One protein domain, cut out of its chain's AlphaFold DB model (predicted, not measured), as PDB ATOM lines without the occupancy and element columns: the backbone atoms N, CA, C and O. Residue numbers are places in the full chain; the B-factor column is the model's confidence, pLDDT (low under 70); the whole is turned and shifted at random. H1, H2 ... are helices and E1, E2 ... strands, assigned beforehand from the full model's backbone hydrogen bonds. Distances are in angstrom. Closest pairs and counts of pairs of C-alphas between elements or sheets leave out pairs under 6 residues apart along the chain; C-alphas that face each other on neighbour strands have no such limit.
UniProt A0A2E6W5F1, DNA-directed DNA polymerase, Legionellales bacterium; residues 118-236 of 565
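What this domain is: This is residues 118 to 236 of the 565 residues of the protein "DNA-directed DNA polymerase" of Legionellales bacterium (UniProt A0A2E6W5F1). Picture two lobes joined by a two-stranded ribbon: a strongly twisted sheet of four strands with the short helices H1 and H4 on opposite faces makes one lobe, and H2 and H3, with the long loop between them, make the other. The antiparallel strands E1 and E2 bridge the lobes; E2 bends by 80 degrees at residue 193, and E4 pairs beyond that bend. The printed part has 119 residues with four named helices and four named strands, in the order H1 E1 H2 H3 E2 E3 H4 E4; the sheet is mixed, order E3 E1 E2 E4, and the class is mixed, helices and strands. The whole is loose, with a radius of gyration of the C-alphas of 19.4 A, and elongated, spanning 56 by 36 by 23 A.

How they stand to each other: Start at the inner strands E1, residues 130 to 138, and E2, residues 185 to 197, which are antiparallel at 152 degrees; look for N 133 and O 194 at 3.0 A and N 189 and O 135 at 2.9 A. Edge strand E3, residues 212 to 216, is parallel to E1, with N 213 and O 132 at 2.8 A. At the other edge E4, residues 227 to 233, is antiparallel to E2, with N 228 and O 195 at 3.0 A. H1, residues 118 to 125, is on the sheet at a height of 9.1 A, over E2 and, only just, E1, on which 3 of its 8 C-alphas fall; it runs across the strands, at 68 degrees to E2 on the local plane. Its closest C-alphas to E1 are Phe 123 and Ser 130, 5.7 A apart. On the opposite face H4, residues 217 to 222, is over E1 at a height of 8.4 A and stands up from the sheet, rising 46 degrees; the closest C-alphas of H4 and E1 are Lys 217 and Ile 133, 6.6 A apart. E3, H4 and E4 form a split strand-helix-strand unit, two strands running the same way with E1 and E2 between them, and its crossover is right-handed. H2, residues 141 to 151, and H3, residues 171 to 181, are not on the sheet. They touch, with C-alphas Ala 144 and Glu 178 closest at 4.9 A, at a steep tilt of 57 degrees, opposite ways. In all four helices every O i to N i+4 pair is within hydrogen-bond range.

Where its parts are: Find C-alpha 130 at (113.421, 187.878, 185.295); from there E1 runs 25.8 A to C-alpha 138 at (128.132, 176.733, 203.267). E2 measures 26.5 A, E4 18.7 A, H2 15.3 A and H3 15.1 A.

The domain as a whole: The two farthest C-alphas, Lys 125 and Glu 165, are 56.0 A apart. The printed part has no cut. The long links are H2 to H3, 19 residues, and E2 to E3, 14 residues. Mean pLDDT of the printed part is 91.7, and no printed residue is under 70.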
ATOM      1  N   VAL A 118     123.011 185.040 176.189       96.44
ATOM      2  CA  VAL A 118     121.676 184.430 176.296       96.44
ATOM      3  C   VAL A 118     120.946 184.916 177.548       96.44
ATOM      4  O   VAL A 118     119.824 185.409 177.449       96.44
ATOM      5  N   MET A 119     121.587 184.846 178.721       95.44
ATOM      6  CA  MET A 119     120.987 185.359 179.961       95.44
ATOM      7  C   MET A 119     120.619 186.841 179.840       95.44
ATOM      8  O   MET A 119     119.542 187.235 180.280       95.44
ATOM      9  N   GLN A 120     121.480 187.651 179.219       95.56
ATOM     10  CA  GLN A 120     121.216 189.075 179.034       95.56
ATOM     11  C   GLN A 120     120.001 189.321 178.133       95.56
ATOM     12  O   GLN A 120     119.133 190.100 178.512       95.56
ATOM     13  N   ARG A 121     119.869 188.603 177.009       96.62
ATOM     14  CA  ARG A 121     118.689 188.704 176.128       96.62
ATOM     15  C   ARG A 121     117.387 188.379 176.866       96.62
ATOM     16  O   ARG A 121     116.383 189.057 176.662       96.62
ATOM     17  N   ILE A 122     117.408 187.382 177.753       95.50
ATOM     18  CA  ILE A 122     116.263 187.047 178.616       95.50
ATOM     19  C   ILE A 122     115.955 188.215 179.566       95.50
ATOM     20  O   ILE A 122     114.803 188.637 179.671       95.50
ATOM     21  N   PHE A 123     116.971 188.775 180.228       95.12
ATOM     22  CA  PHE A 123     116.783 189.904 181.145       95.12
ATOM     23  C   PHE A 123     116.239 191.155 180.450       95.12
ATOM     24  O   PHE A 123     115.370 191.831 181.004       95.12
ATOM     25  N   ASP A 124     116.689 191.416 179.225       95.81
ATOM     26  CA  ASP A 124     116.234 192.541 178.412       95.81
ATOM     27  C   ASP A 124     114.796 192.340 177.912       95.81
ATOM     28  O   ASP A 124     114.023 193.299 177.848       95.81
ATOM     29  N   LYS A 125     114.399 191.096 177.604       95.12
ATOM     30  CA  LYS A 125     113.023 190.760 177.205       95.12
ATOM     31  C   LYS A 125     112.030 190.890 178.361       95.12
ATOM     32  O   LYS A 125     110.907 191.348 178.145       95.12
ATOM     33  N   TRP A 126     112.428 190.493 179.570       93.88
ATOM     34  CA  TRP A 126     111.574 190.481 180.765       93.88
ATOM     35  C   TRP A 126     112.151 191.345 181.900       93.88
ATOM     36  O   TRP A 126     112.470 190.828 182.980       93.88
ATOM     37  N   PRO A 127     112.262 192.674 181.712       92.88
ATOM     38  CA  PRO A 127     112.921 193.555 182.670       92.88
ATOM     39  C   PRO A 127     112.129 193.659 183.978       92.88
ATOM     40  O   PRO A 127     110.978 194.094 184.010       92.88
ATOM     41  N   GLY A 128     112.750 193.261 185.090       91.25
ATOM     42  CA  GLY A 128     112.103 193.203 186.410       91.25
ATOM     43  C   GLY A 128     111.121 192.038 186.593       91.25
ATOM     44  O   GLY A 128     110.544 191.901 187.671       91.25
ATOM     45  N   TYR A 129     110.954 191.203 185.568       92.12
ATOM     46  CA  TYR A 129     110.207 189.942 185.596       92.12
ATOM     47  C   TYR A 129     111.137 188.740 185.458       92.12
ATOM     48  O   TYR A 129     110.671 187.611 185.418       92.12
ATOM     49  N   SER A 130     112.446 188.952 185.382       93.81
ATOM     50  CA  SER A 130     113.421 187.878 185.295       93.81
ATOM     51  C   SER A 130     114.635 188.175 186.158       93.81
ATOM     52  O   SER A 130     115.015 189.333 186.326       93.81
ATOM     53  N   ALA A 131     115.219 187.126 186.733       94.31
ATOM     54  CA  ALA A 131     116.404 187.230 187.576       94.31
ATOM     55  C   ALA A 131     117.189 185.916 187.596       94.31
ATOM     56  O   ALA A 131     116.651 184.833 187.357       94.31
ATOM     57  N   ARG A 132     118.475 186.015 187.930       95.12
ATOM     58  CA  ARG A 132     119.361 184.865 188.137       95.12
ATOM     59  C   ARG A 132     119.234 184.318 189.557       95.12
ATOM     60  O   ARG A 132     119.331 185.086 190.509       95.12
ATOM     61  N   ILE A 133     119.104 183.002 189.705       94.12
ATOM     62  CA  ILE A 133     118.989 182.314 191.007       94.12
ATOM     63  C   ILE A 133     120.295 182.431 191.819       94.12
ATOM     64  O   ILE A 133     121.389 182.571 191.255       94.12
ATOM     65  N   SER A 134     120.204 182.362 193.151       94.88
ATOM     66  CA  SER A 134     121.359 182.297 194.052       94.88
ATOM     67  C   SER A 134     121.771 180.873 194.439       94.88
ATOM     68  O   SER A 134     121.034 179.905 194.328       94.88
ATOM     69  N   ASN A 135     122.991 180.755 194.952       93.50
ATOM     70  CA  ASN A 135     123.546 179.572 195.591       93.50
ATOM     71  C   ASN A 135     123.984 179.932 197.009       93.50
ATOM     72  O   ASN A 135     124.837 180.812 197.195       93.50
ATOM     73  N   TYR A 136     123.481 179.207 198.005       93.31
ATOM     74  CA  TYR A 136     123.956 179.326 199.380       93.31
ATOM     75  C   TYR A 136     125.217 178.494 199.591       93.31
ATOM     76  O   TYR A 136     125.199 177.271 199.724       93.31
ATOM     77  N   VAL A 137     126.357 179.180 199.642       93.06
ATOM     78  CA  VAL A 137     127.644 178.546 199.924       93.06
ATOM     79  C   VAL A 137     127.744 178.333 201.424       93.06
ATOM     80  O   VAL A 137     127.707 179.297 202.186       93.06
ATOM     81  N   THR A 138     127.917 177.088 201.858       94.81
ATOM     82  CA  THR A 138     128.132 176.733 203.267       94.81
ATOM     83  C   THR A 138     129.582 176.343 203.534       94.81
ATOM     84  O   THR A 138     130.321 175.908 202.643       94.81
ATOM     85  N   TYR A 139     130.025 176.498 204.779       95.38
ATOM     86  CA  TYR A 139     131.331 176.010 205.205       95.38
ATOM     87  C   TYR A 139     131.344 174.478 205.243       95.38
ATOM     88  O   TYR A 139     130.763 173.843 206.120       95.38
ATOM     89  N   LYS A 140     132.060 173.875 204.294       93.75
ATOM     90  CA  LYS A 140     132.517 172.481 204.386       93.75
ATOM     91  C   LYS A 140     133.796 172.418 205.226       93.75
ATOM     92  O   LYS A 140     134.496 173.423 205.329       93.75
ATOM     93  N   GLU A 141     134.142 171.241 205.743       91.62
ATOM     94  CA  GLU A 141     135.277 171.004 206.659       91.62
ATOM     95  C   GLU A 141     136.554 171.779 206.280       91.62
ATOM     96  O   GLU A 141     137.046 172.600 207.044       91.62
ATOM     97  N   ARG A 142     137.040 171.638 205.039       90.44
ATOM     98  CA  ARG A 142     138.253 172.345 204.579       90.44
ATOM     99  C   ARG A 142     138.126 173.867 204.568       90.44
ATOM    100  O   ARG A 142     139.110 174.571 204.780       90.44
ATOM    101  N   GLY A 143     136.943 174.371 204.223       92.94
ATOM    102  CA  GLY A 143     136.664 175.803 204.217       92.94
ATOM    103  C   GLY A 143     136.608 176.348 205.638       92.94
ATOM    104  O   GLY A 143     137.225 177.374 205.901       92.94
ATOM    105  N   ALA A 144     135.932 175.625 206.536       95.06
ATOM    106  CA  ALA A 144     135.854 175.942 207.958       95.06
ATOM    107  C   ALA A 144     137.244 175.956 208.603       95.06
ATOM    108  O   ALA A 144     137.588 176.923 209.269       95.06
ATOM    109  N   ARG A 145     138.076 174.947 208.316       94.50
ATOM    110  CA  ARG A 145     139.453 174.842 208.816       94.50
ATOM    111  C   ARG A 145     140.320 176.035 208.436       94.50
ATOM    112  O   ARG A 145     140.992 176.635 209.268       94.50
ATOM    113  N   ARG A 146     140.301 176.400 207.150       94.81
ATOM    114  CA  ARG A 146     141.061 177.555 206.645       94.81
ATOM    115  C   ARG A 146     140.568 178.868 207.232       94.81
ATOM    116  O   ARG A 146     141.384 179.733 207.521       94.81
ATOM    117  N   GLU A 147     139.258 179.021 207.369       95.25
ATOM    118  CA  GLU A 147     138.657 180.213 207.959       95.25
ATOM    119  C   GLU A 147     139.004 180.336 209.447       95.25
ATOM    120  O   GLU A 147     139.407 181.408 209.884       95.25
ATOM    121  N   ALA A 148     138.926 179.241 210.206       96.31
ATOM    122  CA  ALA A 148     139.314 179.201 211.611       96.31
ATOM    123  C   ALA A 148     140.784 179.599 211.805       96.31
ATOM    124  O   ALA A 148     141.069 180.495 212.593       96.31
ATOM    125  N   ALA A 149     141.694 179.017 211.015       96.31
ATOM    126  CA  ALA A 149     143.108 179.388 211.044       96.31
ATOM    127  C   ALA A 149     143.323 180.881 210.747       96.31
ATOM    128  O   ALA A 149     144.051 181.562 211.464       96.31
ATOM    129  N   ARG A 150     142.664 181.412 209.707       95.38
ATOM    130  CA  ARG A 150     142.782 182.828 209.320       95.38
ATOM    131  C   ARG A 150     142.266 183.783 210.388       95.38
ATOM    132  O   ARG A 150     142.879 184.820 210.607       95.38
ATOM    133  N   ARG A 151     141.169 183.434 211.065       95.44
ATOM    134  CA  ARG A 151     140.616 184.240 212.166       95.44
ATOM    135  C   ARG A 151     141.559 184.348 213.359       95.44
ATOM    136  O   ARG A 151     141.473 185.327 214.086       95.44
ATOM    137  N   LEU A 152     142.444 183.371 213.528       96.12
ATOM    138  CA  LEU A 152     143.448 183.348 214.586       96.12
ATOM    139  C   LEU A 152     144.819 183.864 214.127       96.12
ATOM    140  O   LEU A 152     145.793 183.710 214.847       96.12
ATOM    141  N   GLY A 153     144.900 184.492 212.949       93.88
ATOM    142  CA  GLY A 153     146.110 185.175 212.486       93.88
ATOM    143  C   GLY A 153     146.928 184.424 211.435       93.88
ATOM    144  O   GLY A 153     147.922 184.962 210.949       93.88
ATOM    145  N   ALA A 154     146.513 183.226 211.003       93.12
ATOM    146  CA  ALA A 154     147.230 182.517 209.946       93.12
ATOM    147  C   ALA A 154     147.171 183.292 208.616       93.12
ATOM    148  O   ALA A 154     146.096 183.554 208.066       93.12
ATOM    149  N   SER A 155     148.341 183.617 208.067       89.81
ATOM    150  CA  SER A 155     148.495 184.394 206.838       89.81
ATOM    151  C   SER A 155     149.035 183.545 205.677       89.81
ATOM    152  O   SER A 155     149.402 182.378 205.824       89.81
ATOM    153  N   GLY A 156     149.026 184.110 204.467       87.25
ATOM    154  CA  GLY A 156     149.563 183.448 203.279       87.25
ATOM    155  C   GLY A 156     148.721 182.279 202.743       87.25
ATOM    156  O   GLY A 156     147.508 182.152 202.964       87.25
ATOM    157  N   LYS A 157     149.369 181.436 201.931       85.81
ATOM    158  CA  LYS A 157     148.729 180.312 201.237       85.81
ATOM    159  C   LYS A 157     148.830 179.042 202.077       85.81
ATOM    160  O   LYS A 157     149.818 178.323 202.005       85.81
ATOM    161  N   LEU A 158     147.757 178.723 202.798       87.88
ATOM    162  CA  LEU A 158     147.675 177.487 203.580       87.88
ATOM    163  C   LEU A 158     147.626 176.240 202.668       87.88
ATOM    164  O   LEU A 158     146.740 176.157 201.795       87.88
ATOM    165  N   PRO A 159     148.525 175.251 202.867       82.94
ATOM    166  CA  PRO A 159     148.500 173.975 202.156       82.94
ATOM    167  C   PRO A 159     147.141 173.268 202.239       82.94
ATOM    168  O   PRO A 159     146.282 173.585 203.057       82.94
ATOM    169  N   ARG A 160     146.888 172.289 201.365       75.44
ATOM    170  CA  ARG A 160     145.590 171.584 201.352       75.44
ATOM    171  C   ARG A 160     145.350 170.738 202.611       75.44
ATOM    172  O   ARG A 160     144.198 170.614 203.015       75.44
ATOM    173  N   ASN A 161     146.416 170.197 203.197       80.75
ATOM    174  CA  ASN A 161     146.386 169.289 204.346       80.75
ATOM    175  C   ASN A 161     147.212 169.838 205.520       80.75
ATOM    176  O   ASN A 161     147.838 169.060 206.232       80.75
ATOM    177  N   PHE A 162     147.274 171.163 205.666       88.62
ATOM    178  CA  PHE A 162     147.953 171.770 206.809       88.62
ATOM    179  C   PHE A 162     147.316 171.296 208.117       88.62
ATOM    180  O   PHE A 162     146.103 171.033 208.160       88.62
ATOM    181  N   LYS A 163     148.132 171.194 209.160       91.31
ATOM    182  CA  LYS A 163     147.673 170.961 210.520       91.31
ATOM    183  C   LYS A 163     147.756 172.271 211.300       91.31
ATOM    184  O   LYS A 163     148.533 173.152 210.943       91.31
ATOM    185  N   TYR A 164     146.923 172.432 212.322       93.62
ATOM    186  CA  TYR A 164     146.959 173.653 213.134       93.62
ATOM    187  C   TYR A 164     148.257 173.759 213.933       93.62
ATOM    188  O   TYR A 164     148.738 174.855 214.154       93.62
ATOM    189  N   GLU A 165     148.839 172.616 214.287       91.75
ATOM    190  CA  GLU A 165     150.135 172.467 214.946       91.75
ATOM    191  C   GLU A 165     151.290 173.064 214.136       91.75
ATOM    192  O   GLU A 165     152.310 173.429 214.707       91.75
ATOM    193  N   ASP A 166     151.128 173.162 212.814       90.31
ATOM    194  CA  ASP A 166     152.134 173.735 211.918       90.31
ATOM    195  C   ASP A 166     152.022 175.273 211.834       90.31
ATOM    196  O   ASP A 166     152.723 175.906 211.043       90.31
ATOM    197  N   LEU A 167     151.092 175.875 212.579       90.81
ATOM    198  CA  LEU A 167     150.786 177.300 212.561       90.81
ATOM    199  C   LEU A 167     150.981 177.900 213.955       90.81
ATOM    200  O   LEU A 167     150.670 177.272 214.962       90.81
ATOM    201  N   ASP A 168     151.424 179.155 213.994       92.38
ATOM    202  CA  ASP A 168     151.544 179.938 215.227       92.38
ATOM    203  C   ASP A 168     150.174 180.499 215.653       92.38
ATOM    204  O   ASP A 168     149.906 181.696 215.558       92.38
ATOM    205  N   ILE A 169     149.241 179.600 215.994       93.56
ATOM    206  CA  ILE A 169     147.867 179.916 216.411       93.56
ATOM    207  C   ILE A 169     147.408 178.985 217.540       93.56
ATOM    208  O   ILE A 169     147.892 177.863 217.681       93.56
ATOM    209  N   ASP A 170     146.384 179.400 218.289       95.38
ATOM    210  CA  ASP A 170     145.719 178.528 219.263       95.38
ATOM    211  C   ASP A 170     144.931 177.411 218.554       95.38
ATOM    212  O   ASP A 170     143.871 177.626 217.956       95.38
ATOM    213  N   LYS A 171     145.455 176.184 218.631       95.19
ATOM    214  CA  LYS A 171     144.851 174.991 218.033       95.19
ATOM    215  C   LYS A 171     143.481 174.650 218.630       95.19
ATOM    216  O   LYS A 171     142.593 174.223 217.885       95.19
ATOM    217  N   GLU A 172     143.308 174.742 219.945       96.00
ATOM    218  CA  GLU A 172     142.056 174.338 220.596       96.00
ATOM    219  C   GLU A 172     140.924 175.276 220.197       96.00
ATOM    220  O   GLU A 172     139.837 174.829 219.804       96.00
ATOM    221  N   GLU A 173     141.228 176.570 220.174       96.75
ATOM    222  CA  GLU A 173     140.314 177.591 219.698       96.75
ATOM    223  C   GLU A 173     140.032 177.442 218.194       96.75
ATOM    224  O   GLU A 173     138.869 177.505 217.775       96.75
ATOM    225  N   ALA A 174     141.044 177.130 217.374       96.31
ATOM    226  CA  ALA A 174     140.868 176.875 215.942       96.31
ATOM    227  C   ALA A 174     139.888 175.717 215.692       96.31
ATOM    228  O   ALA A 174     138.936 175.854 214.919       96.31
ATOM    229  N   MET A 175     140.060 174.592 216.397       96.50
ATOM    230  CA  MET A 175     139.154 173.442 216.311       96.50
ATOM    231  C   MET A 175     137.742 173.785 216.800       96.50
ATOM    232  O   MET A 175     136.750 173.310 216.234       96.50
ATOM    233  N   ARG A 176     137.612 174.616 217.842       97.69
ATOM    234  CA  ARG A 176     136.310 175.091 218.331       97.69
ATOM    235  C   ARG A 176     135.596 175.943 217.279       97.69
ATOM    236  O   ARG A 176     134.398 175.747 217.061       97.69
ATOM    237  N   ILE A 177     136.306 176.866 216.628       96.94
ATOM    238  CA  ILE A 177     135.767 177.712 215.553       96.94
ATOM    239  C   ILE A 177     135.416 176.862 214.326       96.94
ATOM    240  O   ILE A 177     134.310 177.002 213.805       96.94
ATOM    241  N   GLU A 178     136.289 175.945 213.898       96.81
ATOM    242  CA  GLU A 178     136.041 175.032 212.770       96.81
ATOM    243  C   GLU A 178     134.731 174.266 212.961       96.81
ATOM    244  O   GLU A 178     133.854 174.334 212.097       96.81
ATOM    245  N   ARG A 179     134.549 173.617 214.121       97.00
ATOM    246  CA  ARG A 179     133.310 172.888 214.446       97.00
ATOM    247  C   ARG A 179     132.077 173.786 214.413       97.00
ATOM    248  O   ARG A 179     131.042 173.363 213.911       97.00
ATOM    249  N   LYS A 180     132.180 175.027 214.906       96.75
ATOM    250  CA  LYS A 180     131.068 175.993 214.870       96.75
ATOM    251  C   LYS A 180     130.732 176.473 213.456       96.75
ATOM    252  O   LYS A 180     129.574 176.796 213.200       96.75
ATOM    253  N   LEU A 181     131.720 176.564 212.566       96.75
ATOM    254  CA  LEU A 181     131.528 177.045 211.200       96.75
ATOM    255  C   LEU A 181     130.923 175.982 210.284       96.75
ATOM    256  O   LEU A 181     130.160 176.353 209.398       96.75
ATOM    257  N   ILE A 182     131.240 174.696 210.462       96.50
ATOM    258  CA  ILE A 182     130.747 173.623 209.581       96.50
ATOM    259  C   ILE A 182     129.217 173.691 209.443       96.50
ATOM    260  O   ILE A 182     128.478 173.762 210.420       96.50
ATOM    261  N   GLY A 183     128.743 173.708 208.195       94.12
ATOM    262  CA  GLY A 183     127.321 173.804 207.850       94.12
ATOM    263  C   GLY A 183     126.738 175.221 207.879       94.12
ATOM    264  O   GLY A 183     125.681 175.445 207.296       94.12
ATOM    265  N   LYS A 184     127.418 176.212 208.471       94.81
ATOM    266  CA  LYS A 184     126.948 177.605 208.471       94.81
ATOM    267  C   LYS A 184     127.075 178.243 207.087       94.81
ATOM    268  O   LYS A 184     127.990 177.926 206.318       94.81
ATOM    269  N   LYS A 185     126.168 179.179 206.788       94.12
ATOM    270  CA  LYS A 185     126.181 179.996 205.565       94.12
ATOM    271  C   LYS A 185     127.453 180.848 205.541       94.12
ATOM    272  O   LYS A 185     127.735 181.589 206.477       94.12
ATOM    273  N   LYS A 186     128.230 180.704 204.472       93.19
ATOM    274  CA  LYS A 186     129.467 181.440 204.206       93.19
ATOM    275  C   LYS A 186     129.202 182.672 203.348       93.19
ATOM    276  O   LYS A 186     129.703 183.742 203.660       93.19
ATOM    277  N   ALA A 187     128.477 182.500 202.245       93.12
ATOM    278  CA  ALA A 187     128.176 183.564 201.294       93.12
ATOM    279  C   ALA A 187     126.981 183.184 200.411       93.12
ATOM    280  O   ALA A 187     126.624 182.008 200.305       93.12
ATOM    281  N   ILE A 188     126.405 184.184 199.748       93.31
ATOM    282  CA  ILE A 188     125.460 184.004 198.645       93.31
ATOM    283  C   ILE A 188     126.245 184.218 197.351       93.31
ATOM    284  O   ILE A 188     126.919 185.231 197.194       93.31
ATOM    285  N   SER A 189     126.202 183.246 196.447       93.88
ATOM    286  CA  SER A 189     126.856 183.313 195.132       93.88
ATOM    287  C   SER A 189     125.822 183.176 194.020       93.88
ATOM    288  O   SER A 189     124.696 182.777 194.286       93.88
ATOM    289  N   LYS A 190     126.182 183.504 192.778       92.75
ATOM    290  CA  LYS A 190     125.287 183.337 191.624       92.75
ATOM    291  C   LYS A 190     125.158 181.853 191.261       92.75
ATOM    292  O   LYS A 190     126.168 181.148 191.195       92.75
ATOM    293  N   HIS A 191     123.941 181.382 190.998       92.19
ATOM    294  CA  HIS A 191     123.710 180.051 190.433       92.19
ATOM    295  C   HIS A 191     124.313 179.963 189.024       92.19
ATOM    296  O   HIS A 191     124.355 180.960 188.307       92.19
ATOM    297  N   CYS A 192     124.833 178.807 188.604       88.12
ATOM    298  CA  CYS A 192     125.579 178.702 187.344       88.12
ATOM    299  C   CYS A 192     124.716 178.928 186.092       88.12
ATOM    300  O   CYS A 192     125.226 179.548 185.162       88.12
ATOM    301  N   GLY A 193     123.454 178.481 186.090       89.00
ATOM    302  CA  GLY A 193     122.561 178.572 184.922       89.00
ATOM    303  C   GLY A 193     121.110 178.976 185.189       89.00
ATOM    304  O   GLY A 193     120.525 179.660 184.366       89.00
ATOM    305  N   GLY A 194     120.551 178.594 186.337       90.94
ATOM    306  CA  GLY A 194     119.196 178.953 186.767       90.94
ATOM    307  C   GLY A 194     118.806 180.422 186.605       90.94
ATOM    308  O   GLY A 194     119.323 181.312 187.295       90.94
ATOM    309  N   VAL A 195     117.844 180.627 185.713       91.38
ATOM    310  CA  VAL A 195     117.132 181.870 185.448       91.38
ATOM    311  C   VAL A 195     115.647 181.630 185.697       91.38
ATOM    312  O   VAL A 195     115.099 180.576 185.373       91.38
ATOM    313  N   LEU A 196     114.999 182.624 186.290       87.06
ATOM    314  CA  LEU A 196     113.561 182.636 186.512       87.06
ATOM    315  C   LEU A 196     112.910 183.689 185.636       87.06
ATOM    316  O   LEU A 196     113.456 184.784 185.490       87.06
ATOM    317  N   VAL A 197     111.730 183.363 185.115       87.31
ATOM    318  CA  VAL A 197     110.824 184.303 184.454       87.31
ATOM    319  C   VAL A 197     109.495 184.253 185.202       87.31
ATOM    320  O   VAL A 197     108.819 183.229 185.252       87.31
ATOM    321  N   PHE A 198     109.141 185.362 185.836       85.12
ATOM    322  CA  PHE A 198     107.995 185.494 186.721       85.12
ATOM    323  C   PHE A 198     106.798 186.088 185.981       85.12
ATOM    324  O   PHE A 198     106.937 186.968 185.132       85.12
ATOM    325  N   LYS A 199     105.589 185.680 186.383       81.94
ATOM    326  CA  LYS A 199     104.336 186.301 185.914       81.94
ATOM    327  C   LYS A 199     104.120 187.704 186.492       81.94
ATOM    328  O   LYS A 199     103.438 188.534 185.896       81.94
ATOM    329  N   HIS A 200     104.707 187.972 187.656       84.56
ATOM    330  CA  HIS A 200     104.600 189.243 188.362       84.56
ATOM    331  C   HIS A 200     105.975 189.861 188.569       84.56
ATOM    332  O   HIS A 200     106.992 189.170 188.594       84.56
ATOM    333  N   LYS A 201     105.997 191.185 188.720       86.50
ATOM    334  CA  LYS A 201     107.237 191.926 188.907       86.50
ATOM    335  C   LYS A 201     107.893 191.527 190.225       86.50
ATOM    336  O   LYS A 201     107.228 191.463 191.259       86.50
ATOM    337  N   LEU A 202     109.202 191.317 190.189       83.12
ATOM    338  CA  LEU A 202     109.972 190.945 191.364       83.12
ATOM    339  C   LEU A 202     110.014 192.078 192.401       83.12
ATOM    340  O   LEU A 202     110.256 193.238 192.038       83.12
ATOM    341  N   PRO A 203     109.848 191.769 193.702       85.50
ATOM    342  CA  PRO A 203     110.114 192.729 194.761       85.50
ATOM    343  C   PRO A 203     111.575 193.181 194.710       85.50
ATOM    344  O   PRO A 203     112.491 192.361 194.763       85.50
ATOM    345  N   LYS A 204     111.808 194.499 194.675       85.00
ATOM    346  CA  LYS A 204     113.169 195.066 194.655       85.00
ATOM    347  C   LYS A 204     114.016 194.645 195.863       85.00
ATOM    348  O   LYS A 204     115.231 194.638 195.767       85.00
ATOM    349  N   SER A 205     113.389 194.292 196.985       90.00
ATOM    350  CA  SER A 205     114.072 193.799 198.188       90.00
ATOM    351  C   SER A 205     114.685 192.406 198.023       90.00
ATOM    352  O   SER A 205     115.587 192.053 198.777       90.00
ATOM    353  N   LEU A 206     114.209 191.616 197.055       88.25
ATOM    354  CA  LEU A 206     114.672 190.251 196.809       88.25
ATOM    355  C   LEU A 206     115.717 190.162 195.696       88.25
ATOM    356  O   LEU A 206     116.267 189.084 195.492       88.25
ATOM    357  N   VAL A 207     116.001 191.257 194.989       91.19
ATOM    358  CA  VAL A 207     116.910 191.281 193.836       91.19
ATOM    359  C   VAL A 207     118.030 192.283 194.088       91.19
ATOM    360  O   VAL A 207     117.781 193.421 194.482       91.19
ATOM    361  N   ASN A 208     119.276 191.870 193.872       90.88
ATOM    362  CA  ASN A 208     120.431 192.759 194.002       90.88
ATOM    363  C   ASN A 208     120.707 193.553 192.704       90.88
ATOM    364  O   ASN A 208     120.020 193.400 191.697       90.88
ATOM    365  N   ALA A 209     121.748 194.391 192.715       87.06
ATOM    366  CA  ALA A 209     122.123 195.225 191.566       87.06
ATOM    367  C   ALA A 209     122.526 194.433 190.303       87.06
ATOM    368  O   ALA A 209     122.431 194.961 189.201       87.06
ATOM    369  N   ASP A 210     122.922 193.166 190.448       87.62
ATOM    370  CA  ASP A 210     123.348 192.294 189.348       87.62
ATOM    371  C   ASP A 210     122.188 191.472 188.750       87.62
ATOM    372  O   ASP A 210     122.421 190.443 188.110       87.62
ATOM    373  N   ASN A 211     120.940 191.868 189.015       92.69
ATOM    374  CA  ASN A 211     119.734 191.122 188.654       92.69
ATOM    375  C   ASN A 211     119.725 189.666 189.175       92.69
ATOM    376  O   ASN A 211     119.249 188.740 188.515       92.69
ATOM    377  N   GLN A 212     120.287 189.444 190.366       94.12
ATOM    378  CA  GLN A 212     120.287 188.149 191.046       94.12
ATOM    379  C   GLN A 212     119.255 188.155 192.177       94.12
ATOM    380  O   GLN A 212     119.308 189.013 193.063       94.12
ATOM    381  N   ILE A 213     118.352 187.170 192.171       93.25
ATOM    382  CA  ILE A 213     117.400 186.943 193.258       93.25
ATOM    383  C   ILE A 213     118.119 186.295 194.441       93.25
ATOM    384  O   ILE A 213     118.946 185.404 194.260       93.25
ATOM    385  N   LEU A 214     117.825 186.736 195.661       92.94
ATOM    386  CA  LEU A 214     118.500 186.289 196.883       92.94
ATOM    387  C   LEU A 214     118.059 184.904 197.378       92.94
ATOM    388  O   LEU A 214     118.588 184.463 198.392       92.94
ATOM    389  N   LEU A 215     117.156 184.238 196.656       91.56
ATOM    390  CA  LEU A 215     116.652 182.895 196.945       91.56
ATOM    391  C   LEU A 215     117.511 181.818 196.275       91.56
ATOM    392  O   LEU A 215     117.997 182.016 195.152       91.56
ATOM    393  N   ASP A 216     117.703 180.689 196.957       90.75
ATOM    394  CA  ASP A 216     118.368 179.523 196.375       90.75
ATOM    395  C   ASP A 216     117.422 178.638 195.543       90.75
ATOM    396  O   ASP A 216     116.227 178.901 195.441       90.75
ATOM    397  N   LYS A 217     117.970 177.602 194.891       85.94
ATOM    398  CA  LYS A 217     117.177 176.690 194.049       85.94
ATOM    399  C   LYS A 217     116.021 176.036 194.817       85.94
ATOM    400  O   LYS A 217     114.963 175.867 194.226       85.94
ATOM    401  N   ASN A 218     116.226 175.662 196.079       87.12
ATOM    402  CA  ASN A 218     115.211 174.939 196.844       87.12
ATOM    403  C   ASN A 218     114.089 175.895 197.248       87.12
ATOM    404  O   ASN A 218     112.931 175.589 197.023       87.12
ATOM    405  N   GLU A 219     114.432 177.096 197.726       89.81
ATOM    406  CA  GLU A 219     113.433 178.120 198.064       89.81
ATOM    407  C   GLU A 219     112.593 178.525 196.844       89.81
ATOM    408  O   GLU A 219     111.406 178.804 196.960       89.81
ATOM    409  N   VAL A 220     113.202 178.567 195.659       87.00
ATOM    410  CA  VAL A 220     112.500 178.832 194.397       87.00
ATOM    411  C   VAL A 220     111.534 177.700 194.034       87.00
ATOM    412  O   VAL A 220     110.423 177.976 193.586       87.00
ATOM    413  N   GLU A 221     111.951 176.447 194.224       83.19
ATOM    414  CA  GLU A 221     111.126 175.258 193.980       83.19
ATOM    415  C   GLU A 221     109.945 175.191 194.962       83.19
ATOM    416  O   GLU A 221     108.811 175.010 194.525       83.19
ATOM    417  N   ASP A 222     110.183 175.465 196.249       85.56
ATOM    418  CA  ASP A 222     109.159 175.527 197.303       85.56
ATOM    419  C   ASP A 222     108.103 176.620 197.046       85.56
ATOM    420  O   ASP A 222     106.959 176.511 197.484       85.56
ATOM    421  N   LEU A 223     108.474 177.688 196.330       85.31
ATOM    422  CA  LEU A 223     107.569 178.764 195.908       85.31
ATOM    423  C   LEU A 223     106.846 178.469 194.583       85.31
ATOM    424  O   LEU A 223     106.207 179.362 194.021       85.31
ATOM    425  N   GLU A 224     106.967 177.245 194.068       82.25
ATOM    426  CA  GLU A 224     106.386 176.795 192.801       82.25
ATOM    427  C   GLU A 224     106.788 177.688 191.611       82.25
ATOM    428  O   GLU A 224     106.037 177.897 190.649       82.25
ATOM    429  N   HIS A 225     107.998 178.248 191.661       83.06
ATOM    430  CA  HIS A 225     108.525 179.062 190.580       83.06
ATOM    431  C   HIS A 225     109.280 178.207 189.571       83.06
ATOM    432  O   HIS A 225     110.314 177.601 189.848       83.06
ATOM    433  N   LEU A 226     108.757 178.218 188.350       75.69
ATOM    434  CA  LEU A 226     109.346 177.529 187.218       75.69
ATOM    435  C   LEU A 226     110.666 178.183 186.822       75.69
ATOM    436  O   LEU A 226     110.722 179.382 186.536       75.69
ATOM    437  N   LYS A 227     111.717 177.367 186.763       85.25
ATOM    438  CA  LYS A 227     113.052 177.786 186.347       85.25
ATOM    439  C   LYS A 227     113.452 177.170 185.019       85.25
ATOM    440  O   LYS A 227     112.976 176.103 184.631       85.25
ATOM    441  N   ILE A 228     114.332 177.889 184.336       89.44
ATOM    442  CA  ILE A 228     115.012 177.438 183.131       89.44
ATOM    443  C   ILE A 228     116.502 177.576 183.418       89.44
ATOM    444  O   ILE A 228     116.985 178.656 183.777       89.44
ATOM    445  N   ASP A 229     117.242 176.484 183.288       92.69
ATOM    446  CA  ASP A 229     118.680 176.500 183.501       92.69
ATOM    447  C   ASP A 229     119.375 176.765 182.160       92.69
ATOM    448  O   ASP A 229     119.453 175.903 181.288       92.69
ATOM    449  N   ILE A 230     119.914 177.977 182.009       94.94
ATOM    450  CA  ILE A 230     120.747 178.367 180.867       94.94
ATOM    451  C   ILE A 230     122.176 177.924 181.166       94.94
ATOM    452  O   ILE A 230     122.911 178.591 181.898       94.94
ATOM    453  N   LEU A 231     122.575 176.767 180.653       95.12
ATOM    454  CA  LEU A 231     123.858 176.128 180.928       95.12
ATOM    455  C   LEU A 231     124.890 176.394 179.827       95.12
ATOM    456  O   LEU A 231     124.594 176.908 178.752       95.12
ATOM    457  N   ALA A 232     126.140 176.060 180.134       94.25
ATOM    458  CA  ALA A 232     127.283 176.242 179.255       94.25
ATOM    459  C   ALA A 232     127.936 174.895 178.931       94.25
ATOM    460  O   ALA A 232     128.378 174.173 179.834       94.25
ATOM    461  N   ASN A 233     128.094 174.601 177.640       95.62
ATOM    462  CA  ASN A 233     128.710 173.374 177.154       95.62
ATOM    463  C   ASN A 233     129.939 173.655 176.279       95.62
ATOM    464  O   ASN A 233     129.860 174.214 175.184       95.62
ATOM    465  N   ARG A 234     131.109 173.226 176.770       96.12
ATOM    466  CA  ARG A 234     132.402 173.365 176.080       96.12
ATOM    467  C   ARG A 234     132.574 172.424 174.881       96.12
ATOM    468  O   ARG A 234     133.355 172.735 173.996       96.12
ATOM    469  N   GLY A 235     131.871 171.295 174.844       96.69
ATOM    470  CA  GLY A 235     131.896 170.410 173.680       96.69
ATOM    471  C   GLY A 235     131.098 171.006 172.529       96.69
ATOM    472  O   GLY A 235     131.603 171.063 171.419       96.69
ATOM    473  N   LEU A 236     129.918 171.567 172.819       96.56
ATOM    474  CA  LEU A 236     129.139 172.321 171.831       96.56
ATOM    475  C   LEU A 236     129.932 173.533 171.320       96.56
ATOM    476  O   LEU A 236     130.017 173.775 170.127       96.56
TER     477      LEU A 236